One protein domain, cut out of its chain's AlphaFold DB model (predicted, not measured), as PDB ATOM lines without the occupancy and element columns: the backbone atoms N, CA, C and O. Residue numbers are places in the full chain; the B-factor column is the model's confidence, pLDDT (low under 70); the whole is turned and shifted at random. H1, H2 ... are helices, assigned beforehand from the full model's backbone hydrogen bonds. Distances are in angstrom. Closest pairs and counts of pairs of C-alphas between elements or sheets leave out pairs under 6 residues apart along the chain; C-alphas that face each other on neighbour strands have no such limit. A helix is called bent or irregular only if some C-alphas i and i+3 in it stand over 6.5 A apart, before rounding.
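Overview. This is residues 93 to 107 and 168 to 255 of the 255 residues of the protein "Conserved domain protein" of Myxococcus xanthus (strain DK1622) (UniProt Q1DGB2). Two long helices, H3 and H5, lie side by side, running opposite ways, with short H1 and H2 packed at one end and short H4 on the other end of H3. The 103 printed residues hold five named helices, H1 to H5, and no named strand: all helix. The whole is compact, radius of gyration of the C-alphas 14.8 A, and elongated, spanning 44 by 25 by 23 A.

Along the chain. Find C-alpha 93 at (23.707, 127.978, 155.119), where H1, residues 93 to 101, begins. Next come H2, 168 to 175, H3, 180 to 200, 30.9 A long, and H4, 212 to 219. H5, 230 to 251, 27.8 A, ends at (8.162, 135.427, 139.680); it is irregular, C-alphas 247 and 250 being 9.7 A apart, with a kink of 66 degrees near residue 245.

Arrangement. Look first at H3, the hub: it touches H5 at a shallow tilt of 31 degrees, closest C-alphas Arg 193 and Ala 239, 5.3 A. Every O i to N i+4 pair is within hydrogen-bond range in H1, H2 and H4, 16 of 17 in H3, 14 of 18 in H5.

Size, cuts and confidence. The farthest C-alphas, Lys 176 and Asp 223, are 45.0 A apart. Across the cut, C-alphas 107 and 168 are 16.7 A apart. The link H3 to H4 is long; residues 250 to 255 have pLDDT under 70.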
ATOM      1  N   PRO A  93      24.223 129.073 155.952       85.69
ATOM      2  CA  PRO A  93      23.707 127.978 155.119       85.69
ATOM      3  C   PRO A  93      23.417 128.389 153.669       85.69
ATOM      4  O   PRO A  93      23.712 127.653 152.735       85.69
ATOM      5  N   ARG A  94      22.943 129.623 153.463       88.56
ATOM      6  CA  ARG A  94      22.706 130.198 152.129       88.56
ATOM      7  C   ARG A  94      23.980 130.412 151.314       88.56
ATOM      8  O   ARG A  94      23.961 130.211 150.107       88.56
ATOM      9  N   ASN A  95      25.081 130.804 151.954       89.00
ATOM     10  CA  ASN A  95      26.372 130.936 151.281       89.00
ATOM     11  C   ASN A  95      26.864 129.556 150.844       89.00
ATOM     12  O   ASN A  95      27.270 129.404 149.698       89.00
ATOM     13  N   THR A  96      26.754 128.550 151.719       92.31
ATOM     14  CA  THR A  96      27.080 127.157 151.378       92.31
ATOM     15  C   THR A  96      26.247 126.666 150.197       92.31
ATOM     16  O   THR A  96      26.809 126.119 149.253       92.31
ATOM     17  N   LEU A  97      24.934 126.925 150.200       95.25
ATOM     18  CA  LEU A  97      24.049 126.582 149.087       95.25
ATOM     19  C   LEU A  97      24.511 127.235 147.774       95.25
ATOM     20  O   LEU A  97      24.681 126.551 146.769       95.25
ATOM     21  N   CYS A  98      24.764 128.547 147.771       92.38
ATOM     22  CA  CYS A  98      25.190 129.262 146.566       92.38
ATOM     23  C   CYS A  98      26.540 128.763 146.027       92.38
ATOM     24  O   CYS A  98      26.656 128.563 144.820       92.38
ATOM     25  N   LEU A  99      27.515 128.507 146.911       92.25
ATOM     26  CA  LEU A  99      28.840 127.966 146.567       92.25
ATOM     27  C   LEU A  99      28.786 126.528 146.025       92.25
ATOM     28  O   LEU A  99      29.747 126.054 145.426       92.25
ATOM     29  N   ARG A 100      27.669 125.818 146.221       94.75
ATOM     30  CA  ARG A 100      27.410 124.491 145.640       94.75
ATOM     31  C   ARG A 100      26.522 124.545 144.394       94.75
ATOM     32  O   ARG A 100      26.609 123.657 143.551       94.75
ATOM     33  N   CYS A 101      25.723 125.599 144.248       96.38
ATOM     34  CA  CYS A 101      24.740 125.741 143.181       96.38
ATOM     35  C   CYS A 101      25.296 126.415 141.918       96.38
ATOM     36  O   CYS A 101      25.364 125.770 140.877       96.38
ATOM     37  N   GLY A 102      25.674 127.697 141.981       94.81
ATOM     38  CA  GLY A 102      26.207 128.455 140.834       94.81
ATOM     39  C   GLY A 102      25.238 128.772 139.675       94.81
ATOM     40  O   GLY A 102      25.598 129.562 138.806       94.81
ATOM     41  N   MET A 103      24.005 128.248 139.659       95.94
ATOM     42  CA  MET A 103      23.103 128.310 138.487       95.94
ATOM     43  C   MET A 103      22.596 129.713 138.094       95.94
ATOM     44  O   MET A 103      22.096 129.939 136.990       95.94
ATOM     45  N   CYS A 104      22.691 130.685 139.003       93.19
ATOM     46  CA  CYS A 104      22.422 132.088 138.689       93.19
ATOM     47  C   CYS A 104      23.598 132.779 137.979       93.19
ATOM     48  O   CYS A 104      23.382 133.790 137.316       93.19
ATOM     49  N   CYS A 105      24.815 132.239 138.101       93.81
ATOM     50  CA  CYS A 105      26.045 132.780 137.522       93.81
ATOM     51  C   CYS A 105      26.525 132.011 136.278       93.81
ATOM     52  O   CYS A 105      27.319 132.529 135.493       93.81
ATOM     53  N   ASP A 106      26.099 130.760 136.098       94.62
ATOM     54  CA  ASP A 106      26.545 129.931 134.971       94.62
ATOM     55  C   ASP A 106      25.723 130.153 133.687       94.62
ATOM     56  O   ASP A 106      26.132 129.729 132.603       94.62
ATOM     57  N   GLY A 107      24.593 130.851 133.816       93.38
ATOM     58  CA  GLY A 107      23.639 131.141 132.756       93.38
ATOM     59  C   GLY A 107      22.452 130.179 132.658       93.38
ATOM     60  O   GLY A 107      21.715 130.234 131.671       93.38
ATOM     61  N   GLN A 168      14.235 131.047 144.948       95.38
ATOM     62  CA  GLN A 168      13.203 130.480 145.812       95.38
ATOM     63  C   GLN A 168      13.772 129.462 146.805       95.38
ATOM     64  O   GLN A 168      13.520 129.589 147.997       95.38
ATOM     65  N   LEU A 169      14.616 128.530 146.355       96.50
ATOM     66  CA  LEU A 169      15.287 127.570 147.233       96.50
ATOM     67  C   LEU A 169      16.102 128.240 148.351       96.50
ATOM     68  O   LEU A 169      16.096 127.802 149.497       96.50
ATOM     69  N   SER A 170      16.802 129.331 148.028       95.25
ATOM     70  CA  SER A 170      17.595 130.082 149.003       95.25
ATOM     71  C   SER A 170      16.727 130.863 149.993       95.25
ATOM     72  O   SER A 170      17.164 131.092 151.125       95.25
ATOM     73  N   SER A 171      15.530 131.286 149.580       93.88
ATOM     74  CA  SER A 171      14.522 131.896 150.455       93.88
ATOM     75  C   SER A 171      13.884 130.849 151.369       93.88
ATOM     76  O   SER A 171      13.920 131.030 152.581       93.88
ATOM     77  N   ALA A 172      13.456 129.705 150.829       94.19
ATOM     78  CA  ALA A 172      12.925 128.576 151.599       94.19
ATOM     79  C   ALA A 172      13.921 128.094 152.671       94.19
ATOM     80  O   ALA A 172      13.560 127.892 153.831       94.19
ATOM     81  N   LEU A 173      15.215 128.005 152.329       95.44
ATOM     82  CA  LEU A 173      16.277 127.692 153.292       95.44
ATOM     83  C   LEU A 173      16.438 128.781 154.370       95.44
ATOM     84  O   LEU A 173      16.716 128.475 155.530       95.44
ATOM     85  N   ALA A 174      16.300 130.061 154.006       91.62
ATOM     86  CA  ALA A 174      16.382 131.173 154.959       91.62
ATOM     87  C   ALA A 174      15.215 131.153 155.958       91.62
ATOM     88  O   ALA A 174      15.406 131.424 157.145       91.62
ATOM     89  N   GLU A 175      14.032 130.804 155.459       93.19
ATOM     90  CA  GLU A 175      12.775 130.701 156.198       93.19
ATOM     91  C   GLU A 175      12.640 129.365 156.947       93.19
ATOM     92  O   GLU A 175      11.751 129.215 157.783       93.19
ATOM     93  N   LYS A 176      13.599 128.446 156.752       93.62
ATOM     94  CA  LYS A 176      13.653 127.099 157.345       93.62
ATOM     95  C   LYS A 176      12.493 126.195 156.918       93.62
ATOM     96  O   LYS A 176      12.140 125.274 157.650       93.62
ATOM     97  N   GLU A 177      11.927 126.447 155.743       94.69
ATOM     98  CA  GLU A 177      10.964 125.548 155.094       94.69
ATOM     99  C   GLU A 177      11.648 124.269 154.591       94.69
ATOM    100  O   GLU A 177      11.018 123.220 154.518       94.69
ATOM    101  N   VAL A 178      12.946 124.364 154.283       95.50
ATOM    102  CA  VAL A 178      13.828 123.241 153.948       95.50
ATOM    103  C   VAL A 178      15.124 123.330 154.752       95.50
ATOM    104  O   VAL A 178      15.599 124.419 155.095       95.50
ATOM    105  N   SER A 179      15.718 122.181 155.049       95.38
ATOM    106  CA  SER A 179      17.068 122.071 155.597       95.38
ATOM    107  C   SER A 179      18.135 122.321 154.524       95.38
ATOM    108  O   SER A 179      17.859 122.359 153.324       95.38
ATOM    109  N   LEU A 180      19.388 122.514 154.954       96.00
ATOM    110  CA  LEU A 180      20.503 122.667 154.016       96.00
ATOM    111  C   LEU A 180      20.715 121.396 153.184       96.00
ATOM    112  O   LEU A 180      21.002 121.517 152.000       96.00
ATOM    113  N   ASP A 181      20.564 120.217 153.785       96.88
ATOM    114  CA  ASP A 181      20.787 118.944 153.098       96.88
ATOM    115  C   ASP A 181      19.715 118.715 152.023       96.88
ATOM    116  O   ASP A 181      20.062 118.516 150.862       96.88
ATOM    117  N   GLU A 182      18.434 118.911 152.354       97.50
ATOM    118  CA  GLU A 182      17.331 118.866 151.375       97.50
ATOM    119  C   GLU A 182      17.529 119.894 150.249       97.50
ATOM    120  O   GLU A 182      17.300 119.612 149.073       97.50
ATOM    121  N   ALA A 183      18.002 121.103 150.575       97.81
ATOM    122  CA  ALA A 183      18.286 122.107 149.556       97.81
ATOM    123  C   ALA A 183      19.461 121.711 148.643       97.81
ATOM    124  O   ALA A 183      19.459 122.043 147.458       97.81
ATOM    125  N   LEU A 184      20.470 121.012 149.167       97.88
ATOM    126  CA  LEU A 184      21.576 120.502 148.359       97.88
ATOM    127  C   LEU A 184      21.135 119.342 147.459       97.88
ATOM    128  O   LEU A 184      21.564 119.305 146.310       97.88
ATOM    129  N   GLU A 185      20.221 118.483 147.912       98.38
ATOM    130  CA  GLU A 185      19.610 117.447 147.065       98.38
ATOM    131  C   GLU A 185      18.865 118.062 145.871       98.38
ATOM    132  O   GLU A 185      19.030 117.614 144.735       98.38
ATOM    133  N   VAL A 186      18.121 119.154 146.092       98.44
ATOM    134  CA  VAL A 186      17.465 119.905 145.006       98.44
ATOM    135  C   VAL A 186      18.484 120.478 144.014       98.44
ATOM    136  O   VAL A 186      18.255 120.481 142.804       98.44
ATOM    137  N   VAL A 187      19.624 120.973 144.503       98.38
ATOM    138  CA  VAL A 187      20.710 121.474 143.647       98.38
ATOM    139  C   VAL A 187      21.335 120.351 142.820       98.38
ATOM    140  O   VAL A 187      21.564 120.539 141.624       98.38
ATOM    141  N   ASP A 188      21.604 119.201 143.431       98.44
ATOM    142  CA  ASP A 188      22.219 118.059 142.754       98.44
ATOM    143  C   ASP A 188      21.286 117.496 141.664       98.44
ATOM    144  O   ASP A 188      21.724 117.270 140.533       98.44
ATOM    145  N   GLU A 189      19.985 117.383 141.946       98.62
ATOM    146  CA  GLU A 189      18.969 116.979 140.965       98.62
ATOM    147  C   GLU A 189      18.827 118.002 139.825       98.62
ATOM    148  O   GLU A 189      18.743 117.630 138.649       98.62
ATOM    149  N   ALA A 190      18.869 119.304 140.129       98.44
ATOM    150  CA  ALA A 190      18.869 120.339 139.097       98.44
ATOM    151  C   ALA A 190      20.074 120.186 138.157       98.44
ATOM    152  O   ALA A 190      19.918 120.222 136.933       98.44
ATOM    153  N   HIS A 191      21.277 119.974 138.706       98.38
ATOM    154  CA  HIS A 191      22.487 119.744 137.909       98.38
ATOM    155  C   HIS A 191      22.377 118.470 137.070       98.38
ATOM    156  O   HIS A 191      22.772 118.474 135.903       98.38
ATOM    157  N   ALA A 192      21.794 117.398 137.611       98.62
ATOM    158  CA  ALA A 192      21.570 116.155 136.877       98.62
ATOM    159  C   ALA A 192      20.640 116.353 135.668       98.62
ATOM    160  O   ALA A 192      20.925 115.845 134.577       98.62
ATOM    161  N   ARG A 193      19.571 117.143 135.823       98.62
ATOM    162  CA  ARG A 193      18.643 117.494 134.733       98.62
ATOM    163  C   ARG A 193      19.301 118.366 133.672       98.62
ATOM    164  O   ARG A 193      19.182 118.074 132.485       98.62
ATOM    165  N   VAL A 194      20.064 119.379 134.083       98.12
ATOM    166  CA  VAL A 194      20.870 120.199 133.163       98.12
ATOM    167  C   VAL A 194      21.856 119.315 132.388       98.12
ATOM    168  O   VAL A 194      21.975 119.431 131.169       98.12
ATOM    169  N   ALA A 195      22.521 118.372 133.059       97.88
ATOM    170  CA  ALA A 195      23.424 117.424 132.416       97.88
ATOM    171  C   ALA A 195      22.696 116.460 131.462       97.88
ATOM    172  O   ALA A 195      23.278 116.054 130.458       97.88
ATOM    173  N   ALA A 196      21.439 116.098 131.736       98.19
ATOM    174  CA  ALA A 196      20.618 115.310 130.818       98.19
ATOM    175  C   ALA A 196      20.345 116.062 129.515       98.19
ATOM    176  O   ALA A 196      20.598 115.510 128.448       98.19
ATOM    177  N   VAL A 197      19.962 117.340 129.599       98.00
ATOM    178  CA  VAL A 197      19.838 118.212 128.420       98.00
ATOM    179  C   VAL A 197      21.176 118.332 127.690       98.00
ATOM    180  O   VAL A 197      21.233 118.277 126.469       98.00
ATOM    181  N   ALA A 198      22.296 118.440 128.407       96.56
ATOM    182  CA  ALA A 198      23.605 118.542 127.763       96.56
ATOM    183  C   ALA A 198      23.937 117.334 126.869       96.56
ATOM    184  O   ALA A 198      24.626 117.516 125.868       96.56
ATOM    185  N   ARG A 199      23.447 116.134 127.217       96.62
ATOM    186  CA  ARG A 199      23.660 114.893 126.452       96.62
ATOM    187  C   ARG A 199      22.800 114.791 125.192       96.62
ATOM    188  O   ARG A 199      23.155 114.011 124.316       96.62
ATOM    189  N   THR A 200      21.701 115.539 125.102       95.19
ATOM    190  CA  THR A 200      20.835 115.553 123.911       95.19
ATOM    191  C   THR A 200      21.290 116.568 122.867       95.19
ATOM    192  O   THR A 200      20.968 116.452 121.689       95.19
ATOM    193  N   LEU A 201      22.062 117.575 123.283       92.69
ATOM    194  CA  LEU A 201      22.528 118.629 122.393       92.69
ATOM    195  C   LEU A 201      23.774 118.218 121.612       92.69
ATOM    196  O   LEU A 201      24.681 117.568 122.133       92.69
ATOM    197  N   ALA A 202      23.866 118.725 120.384       88.25
ATOM    198  CA  ALA A 202      25.114 118.717 119.638       88.25
ATOM    199  C   ALA A 202      26.238 119.423 120.436       88.25
ATOM    200  O   ALA A 202      25.963 120.321 121.249       88.25
ATOM    201  N   PRO A 203      27.513 119.051 120.208       86.44
ATOM    202  CA  PRO A 203      28.650 119.753 120.791       86.44
ATOM    203  C   PRO A 203      28.557 121.268 120.561       86.44
ATOM    204  O   PRO A 203      28.092 121.717 119.514       86.44
ATOM    205  N   ALA A 204      28.998 122.064 121.543       84.75
ATOM    206  CA  ALA A 204      29.007 123.516 121.383       84.75
ATOM    207  C   ALA A 204      29.911 123.904 120.208       84.75
ATOM    208  O   ALA A 204      31.090 123.552 120.190       84.75
ATOM    209  N   SER A 205      29.357 124.655 119.259       84.38
ATOM    210  CA  SER A 205      30.141 125.349 118.246       84.38
ATOM    211  C   SER A 205      30.868 126.549 118.856       84.38
ATOM    212  O   SER A 205      30.519 127.042 119.934       84.38
ATOM    213  N   GLU A 206      31.879 127.044 118.150       84.69
ATOM    214  CA  GLU A 206      32.561 128.278 118.526       84.69
ATOM    215  C   GLU A 206      31.558 129.443 118.624       84.69
ATOM    216  O   GLU A 206      30.664 129.593 117.788       84.69
ATOM    217  N   GLY A 207      31.656 130.228 119.701       81.62
ATOM    218  CA  GLY A 207      30.730 131.329 119.988       81.62
ATOM    219  C   GLY A 207      29.343 130.915 120.503       81.62
ATOM    220  O   GLY A 207      28.518 131.789 120.777       81.62
ATOM    221  N   ALA A 208      29.057 129.618 120.673       83.44
ATOM    222  CA  ALA A 208      27.825 129.179 121.323       83.44
ATOM    223  C   ALA A 208      27.797 129.598 122.809       83.44
ATOM    224  O   ALA A 208      28.845 129.635 123.465       83.44
ATOM    225  N   PRO A 209      26.609 129.871 123.382       85.94
ATOM    226  CA  PRO A 209      26.491 130.125 124.812       85.94
ATOM    227  C   PRO A 209      27.081 128.985 125.647       85.94
ATOM    228  O   PRO A 209      26.888 127.811 125.334       85.94
ATOM    229  N   ARG A 210      27.759 129.324 126.749       88.81
ATOM    230  CA  ARG A 210      28.315 128.322 127.677       88.81
ATOM    231  C   ARG A 210      27.228 127.581 128.464       88.81
ATOM    232  O   ARG A 210      27.425 126.425 128.824       88.81
ATOM    233  N   SER A 211      26.090 128.227 128.723       92.75
ATOM    234  CA  SER A 211      24.958 127.619 129.431       92.75
ATOM    235  C   SER A 211      24.251 126.582 128.561       92.75
ATOM    236  O   SER A 211      23.794 126.882 127.457       92.75
ATOM    237  N   VAL A 212      24.092 125.371 129.097       95.25
ATOM    238  CA  VAL A 212      23.385 124.270 128.430       95.25
ATOM    239  C   VAL A 212      21.948 124.661 128.088       95.25
ATOM    240  O   VAL A 212      21.511 124.428 126.964       95.25
ATOM    241  N   LEU A 213      21.234 125.300 129.018       94.81
ATOM    242  CA  LEU A 213      19.827 125.675 128.838       94.81
ATOM    243  C   LEU A 213      19.675 126.781 127.788       94.81
ATOM    244  O   LEU A 213      18.736 126.760 126.995       94.81
ATOM    245  N   GLN A 214      20.631 127.713 127.715       92.31
ATOM    246  CA  GLN A 214      20.647 128.715 126.646       92.31
ATOM    247  C   GLN A 214      20.892 128.078 125.274       92.31
ATOM    248  O   GLN A 214      20.225 128.445 124.305       92.31
ATOM    249  N   ARG A 215      21.803 127.099 125.179       93.44
ATOM    250  CA  ARG A 215      22.013 126.345 123.932       93.44
ATOM    251  C   ARG A 215      20.774 125.550 123.534       93.44
ATOM    252  O   ARG A 215      20.415 125.593 122.366       93.44
ATOM    253  N   ALA A 216      20.114 124.875 124.478       93.94
ATOM    254  CA  ALA A 216      18.892 124.114 124.208       93.94
ATOM    255  C   ALA A 216      17.784 125.011 123.652       93.94
ATOM    256  O   ALA A 216      17.217 124.719 122.602       93.94
ATOM    257  N   ARG A 217      17.548 126.160 124.298       91.62
ATOM    258  CA  ARG A 217      16.587 127.154 123.814       91.62
ATOM    259  C   ARG A 217      16.926 127.628 122.408       91.62
ATOM    260  O   ARG A 217      16.039 127.693 121.568       91.62
ATOM    261  N   ARG A 218      18.201 127.947 122.157       90.50
ATOM    262  CA  ARG A 218      18.662 128.390 120.841       90.50
ATOM    263  C   ARG A 218      18.447 127.306 119.787       90.50
ATOM    264  O   ARG A 218      17.895 127.621 118.748       90.50
ATOM    265  N   ALA A 219      18.837 126.063 120.062       90.94
ATOM    266  CA  ALA A 219      18.676 124.932 119.147       90.94
ATOM    267  C   ALA A 219      17.205 124.612 118.840       90.94
ATOM    268  O   ALA A 219      16.901 124.096 117.773       90.94
ATOM    269  N   ASN A 220      16.283 124.943 119.748       91.44
ATOM    270  CA  ASN A 220      14.853 124.761 119.515       91.44
ATOM    271  C   ASN A 220      14.230 125.831 118.594       91.44
ATOM    272  O   ASN A 220      13.092 125.672 118.158       91.44
ATOM    273  N   LEU A 221      14.940 126.925 118.291       88.75
ATOM    274  CA  LEU A 221      14.476 127.937 117.338       88.75
ATOM    275  C   LEU A 221      14.652 127.435 115.897       88.75
ATOM    276  O   LEU A 221      15.691 126.865 115.557       88.75
ATOM    277  N   LEU A 222      13.664 127.697 115.034       85.06
ATOM    278  CA  LEU A 222      13.665 127.265 113.625       85.06
ATOM    279  C   LEU A 222      14.928 127.726 112.877       85.06
ATOM    280  O   LEU A 222      15.576 126.929 112.203       85.06
ATOM    281  N   ASP A 223      15.346 128.975 113.094       86.94
ATOM    282  CA  ASP A 223      16.529 129.583 112.461       86.94
ATOM    283  C   ASP A 223      17.868 128.962 112.912       86.94
ATOM    284  O   ASP A 223      18.945 129.326 112.431       86.94
ATOM    285  N   HIS A 224      17.832 128.040 113.875       80.50
ATOM    286  CA  HIS A 224      19.001 127.425 114.498       80.50
ATOM    287  C   HIS A 224      18.942 125.891 114.498       80.50
ATOM    288  O   HIS A 224      19.632 125.252 115.291       80.50
ATOM    289  N   GLY A 225      18.168 125.312 113.577       76.56
ATOM    290  CA  GLY A 225      18.076 123.863 113.380       76.56
ATOM    291  C   GLY A 225      16.941 123.189 114.148       76.56
ATOM    292  O   GLY A 225      16.914 121.962 114.211       76.56
ATOM    293  N   GLY A 226      16.025 123.970 114.728       79.50
ATOM    294  CA  GLY A 226      14.858 123.457 115.436       79.50
ATOM    295  C   GLY A 226      13.737 122.939 114.520       79.50
ATOM    296  O   GLY A 226      13.797 123.095 113.296       79.50
ATOM    297  N   PRO A 227      12.665 122.384 115.120       85.94
ATOM    298  CA  PRO A 227      12.524 122.101 116.553       85.94
ATOM    299  C   PRO A 227      13.405 120.925 116.998       85.94
ATOM    300  O   PRO A 227      13.800 120.085 116.188       85.94
ATOM    301  N   LEU A 228      13.695 120.855 118.301       91.00
ATOM    302  CA  LEU A 228      14.307 119.661 118.892       91.00
ATOM    303  C   LEU A 228      13.436 118.424 118.618       91.00
ATOM    304  O   LEU A 228      12.218 118.533 118.438       91.00
ATOM    305  N   SER A 229      14.042 117.232 118.626       94.12
ATOM    306  CA  SER A 229      13.259 115.994 118.577       94.12
ATOM    307  C   SER A 229      12.281 115.943 119.760       94.12
ATOM    308  O   SER A 229      12.543 116.532 120.810       94.12
ATOM    309  N   ALA A 230      11.163 115.224 119.628       94.44
ATOM    310  CA  ALA A 230      10.157 115.154 120.693       94.44
ATOM    311  C   ALA A 230      10.748 114.691 122.043       94.44
ATOM    312  O   ALA A 230      10.382 115.208 123.096       94.44
ATOM    313  N   THR A 231      11.701 113.753 122.017       95.50
ATOM    314  CA  THR A 231      12.391 113.255 123.217       95.50
ATOM    315  C   THR A 231      13.339 114.294 123.821       95.50
ATOM    316  O   THR A 231      13.378 114.459 125.045       95.50
ATOM    317  N   ASP A 232      14.084 115.021 122.988       95.31
ATOM    318  CA  ASP A 232      15.025 116.042 123.462       95.31
ATOM    319  C   ASP A 232      14.286 117.270 123.999       95.31
ATOM    320  O   ASP A 232      14.681 117.831 125.023       95.31
ATOM    321  N   LEU A 233      13.178 117.640 123.348       95.00
ATOM    322  CA  LEU A 233      12.280 118.694 123.803       95.00
ATOM    323  C   LEU A 233      11.681 118.343 125.166       95.00
ATOM    324  O   LEU A 233      11.793 119.146 126.086       95.00
ATOM    325  N   ALA A 234      11.150 117.129 125.334       96.75
ATOM    326  CA  ALA A 234      10.631 116.678 126.624       96.75
ATOM    327  C   ALA A 234      11.712 116.726 127.719       96.75
ATOM    328  O   ALA A 234      11.461 117.189 128.829       96.75
ATOM    329  N   THR A 235      12.945 116.308 127.407       97.88
ATOM    330  CA  THR A 235      14.075 116.381 128.351       97.88
ATOM    331  C   THR A 235      14.365 117.825 128.775       97.88
ATOM    332  O   THR A 235      14.561 118.097 129.962       97.88
ATOM    333  N   TYR A 236      14.365 118.760 127.822       96.88
ATOM    334  CA  TYR A 236      14.533 120.189 128.082       96.88
ATOM    335  C   TYR A 236      13.386 120.771 128.922       96.88
ATOM    336  O   TYR A 236      13.643 121.445 129.921       96.88
ATOM    337  N   GLU A 237      12.136 120.464 128.583       96.31
ATOM    338  CA  GLU A 237      10.949 120.924 129.313       96.31
ATOM    339  C   GLU A 237      10.918 120.393 130.752       96.31
ATOM    340  O   GLU A 237      10.630 121.144 131.684       96.31
ATOM    341  N   HIS A 238      11.302 119.131 130.971       97.56
ATOM    342  CA  HIS A 238      11.433 118.554 132.311       97.56
ATOM    343  C   HIS A 238      12.507 119.240 133.165       97.56
ATOM    344  O   HIS A 238      12.373 119.286 134.393       97.56
ATOM    345  N   ALA A 239      13.581 119.741 132.551       97.88
ATOM    346  CA  ALA A 239      14.595 120.518 133.254       97.88
ATOM    347  C   ALA A 239      14.075 121.924 133.590       97.88
ATOM    348  O   ALA A 239      14.182 122.347 134.739       97.88
ATOM    349  N   GLU A 240      13.465 122.627 132.630       96.12
ATOM    350  CA  GLU A 240      12.894 123.965 132.851       96.12
ATOM    351  C   GLU A 240      11.793 123.947 133.922       96.12
ATOM    352  O   GLU A 240      11.851 124.753 134.848       96.12
ATOM    353  N   ALA A 241      10.874 122.976 133.888       96.06
ATOM    354  CA  ALA A 241       9.816 122.840 134.892       96.06
ATOM    355  C   ALA A 241      10.369 122.616 136.313       96.06
ATOM    356  O   ALA A 241       9.831 123.143 137.292       96.06
ATOM    357  N   TYR A 242      11.468 121.865 136.439       97.31
ATOM    358  CA  TYR A 242      12.142 121.664 137.721       97.31
ATOM    359  C   TYR A 242      12.800 122.960 138.215       97.31
ATOM    360  O   TYR A 242      12.642 123.345 139.377       97.31
ATOM    361  N   LEU A 243      13.495 123.676 137.323       96.69
ATOM    362  CA  LEU A 243      14.119 124.962 137.638       96.69
ATOM    363  C   LEU A 243      13.078 126.023 138.032       96.69
ATOM    364  O   LEU A 243      13.292 126.771 138.988       96.69
ATOM    365  N   ASP A 244      11.941 126.064 137.341       94.81
ATOM    366  CA  ASP A 244      10.827 126.958 137.657       94.81
ATOM    367  C   ASP A 244      10.267 126.684 139.052       94.81
ATOM    368  O   ASP A 244      10.125 127.612 139.853       94.81
ATOM    369  N   THR A 245      10.031 125.409 139.365       94.25
ATOM    370  CA  THR A 245       9.449 124.969 140.640       94.25
ATOM    371  C   THR A 245      10.328 125.290 141.845       94.25
ATOM    372  O   THR A 245       9.810 125.661 142.897       94.25
ATOM    373  N   HIS A 246      11.647 125.134 141.713       95.56
ATOM    374  CA  HIS A 246      12.557 125.193 142.859       95.56
ATOM    375  C   HIS A 246      13.381 126.484 142.943       95.56
ATOM    376  O   HIS A 246      13.789 126.879 144.035       95.56
ATOM    377  N   PHE A 247      13.651 127.158 141.822       95.81
ATOM    378  CA  PHE A 247      14.574 128.299 141.792       95.81
ATOM    379  C   PHE A 247      13.891 129.614 141.423       95.81
ATOM    380  O   PHE A 247      14.237 130.646 142.009       95.81
ATOM    381  N   ARG A 248      12.943 129.606 140.476       91.88
ATOM    382  CA  ARG A 248      12.321 130.840 139.956       91.88
ATOM    383  C   ARG A 248      11.044 131.232 140.712       91.88
ATOM    384  O   ARG A 248      10.823 132.419 140.956       91.88
ATOM    385  N   GLY A 249      10.251 130.258 141.157       77.06
ATOM    386  CA  GLY A 249       9.052 130.475 141.971       77.06
ATOM    387  C   GLY A 249       7.981 131.336 141.310       77.06
ATOM    388  O   GLY A 249       7.870 131.382 140.087       77.06
ATOM    389  N   ARG A 250       7.186 132.051 142.127       55.22
ATOM    390  CA  ARG A 250       6.055 132.897 141.670       55.22
ATOM    391  C   ARG A 250       6.429 133.987 140.661       55.22
ATOM    392  O   ARG A 250       5.532 134.530 140.026       55.22
ATOM    393  N   PHE A 251       7.708 134.342 140.548       52.31
ATOM    394  CA  PHE A 251       8.162 135.427 139.680       52.31
ATOM    395  C   PHE A 251       8.502 134.975 138.254       52.31
ATOM    396  O   PHE A 251       8.781 135.835 137.422       52.31
ATOM    397  N   GLY A 252       8.432 133.670 137.958       54.84
ATOM    398  CA  GLY A 252       8.670 133.135 136.617       54.84
ATOM    399  C   GLY A 252      10.045 133.505 136.047       54.84
ATOM    400  O   GLY A 252      10.944 133.975 136.749       54.84
ATOM    401  N   ARG A 253      10.239 133.263 134.751       55.06
ATOM    402  CA  ARG A 253      11.464 133.644 134.038       55.06
ATOM    403  C   ARG A 253      11.508 135.154 133.796       55.06
ATOM    404  O   ARG A 253      10.528 135.735 133.345       55.06
ATOM    405  N   GLN A 254      12.666 135.766 134.046       52.78
ATOM    406  CA  GLN A 254      12.973 137.132 133.616       52.78
ATOM    407  C   GLN A 254      13.889 137.031 132.392       52.78
ATOM    408  O   GLN A 254      15.041 136.613 132.525       52.78
ATOM    409  N   ASP A 255      13.341 137.324 131.212       47.22
ATOM    410  CA  ASP A 255      14.052 137.299 129.925       47.22
ATOM    411  C   ASP A 255      14.674 138.663 129.560       47.22
ATOM    412  O   ASP A 255      14.098 139.729 129.886       47.22
TER     413      ASP A 255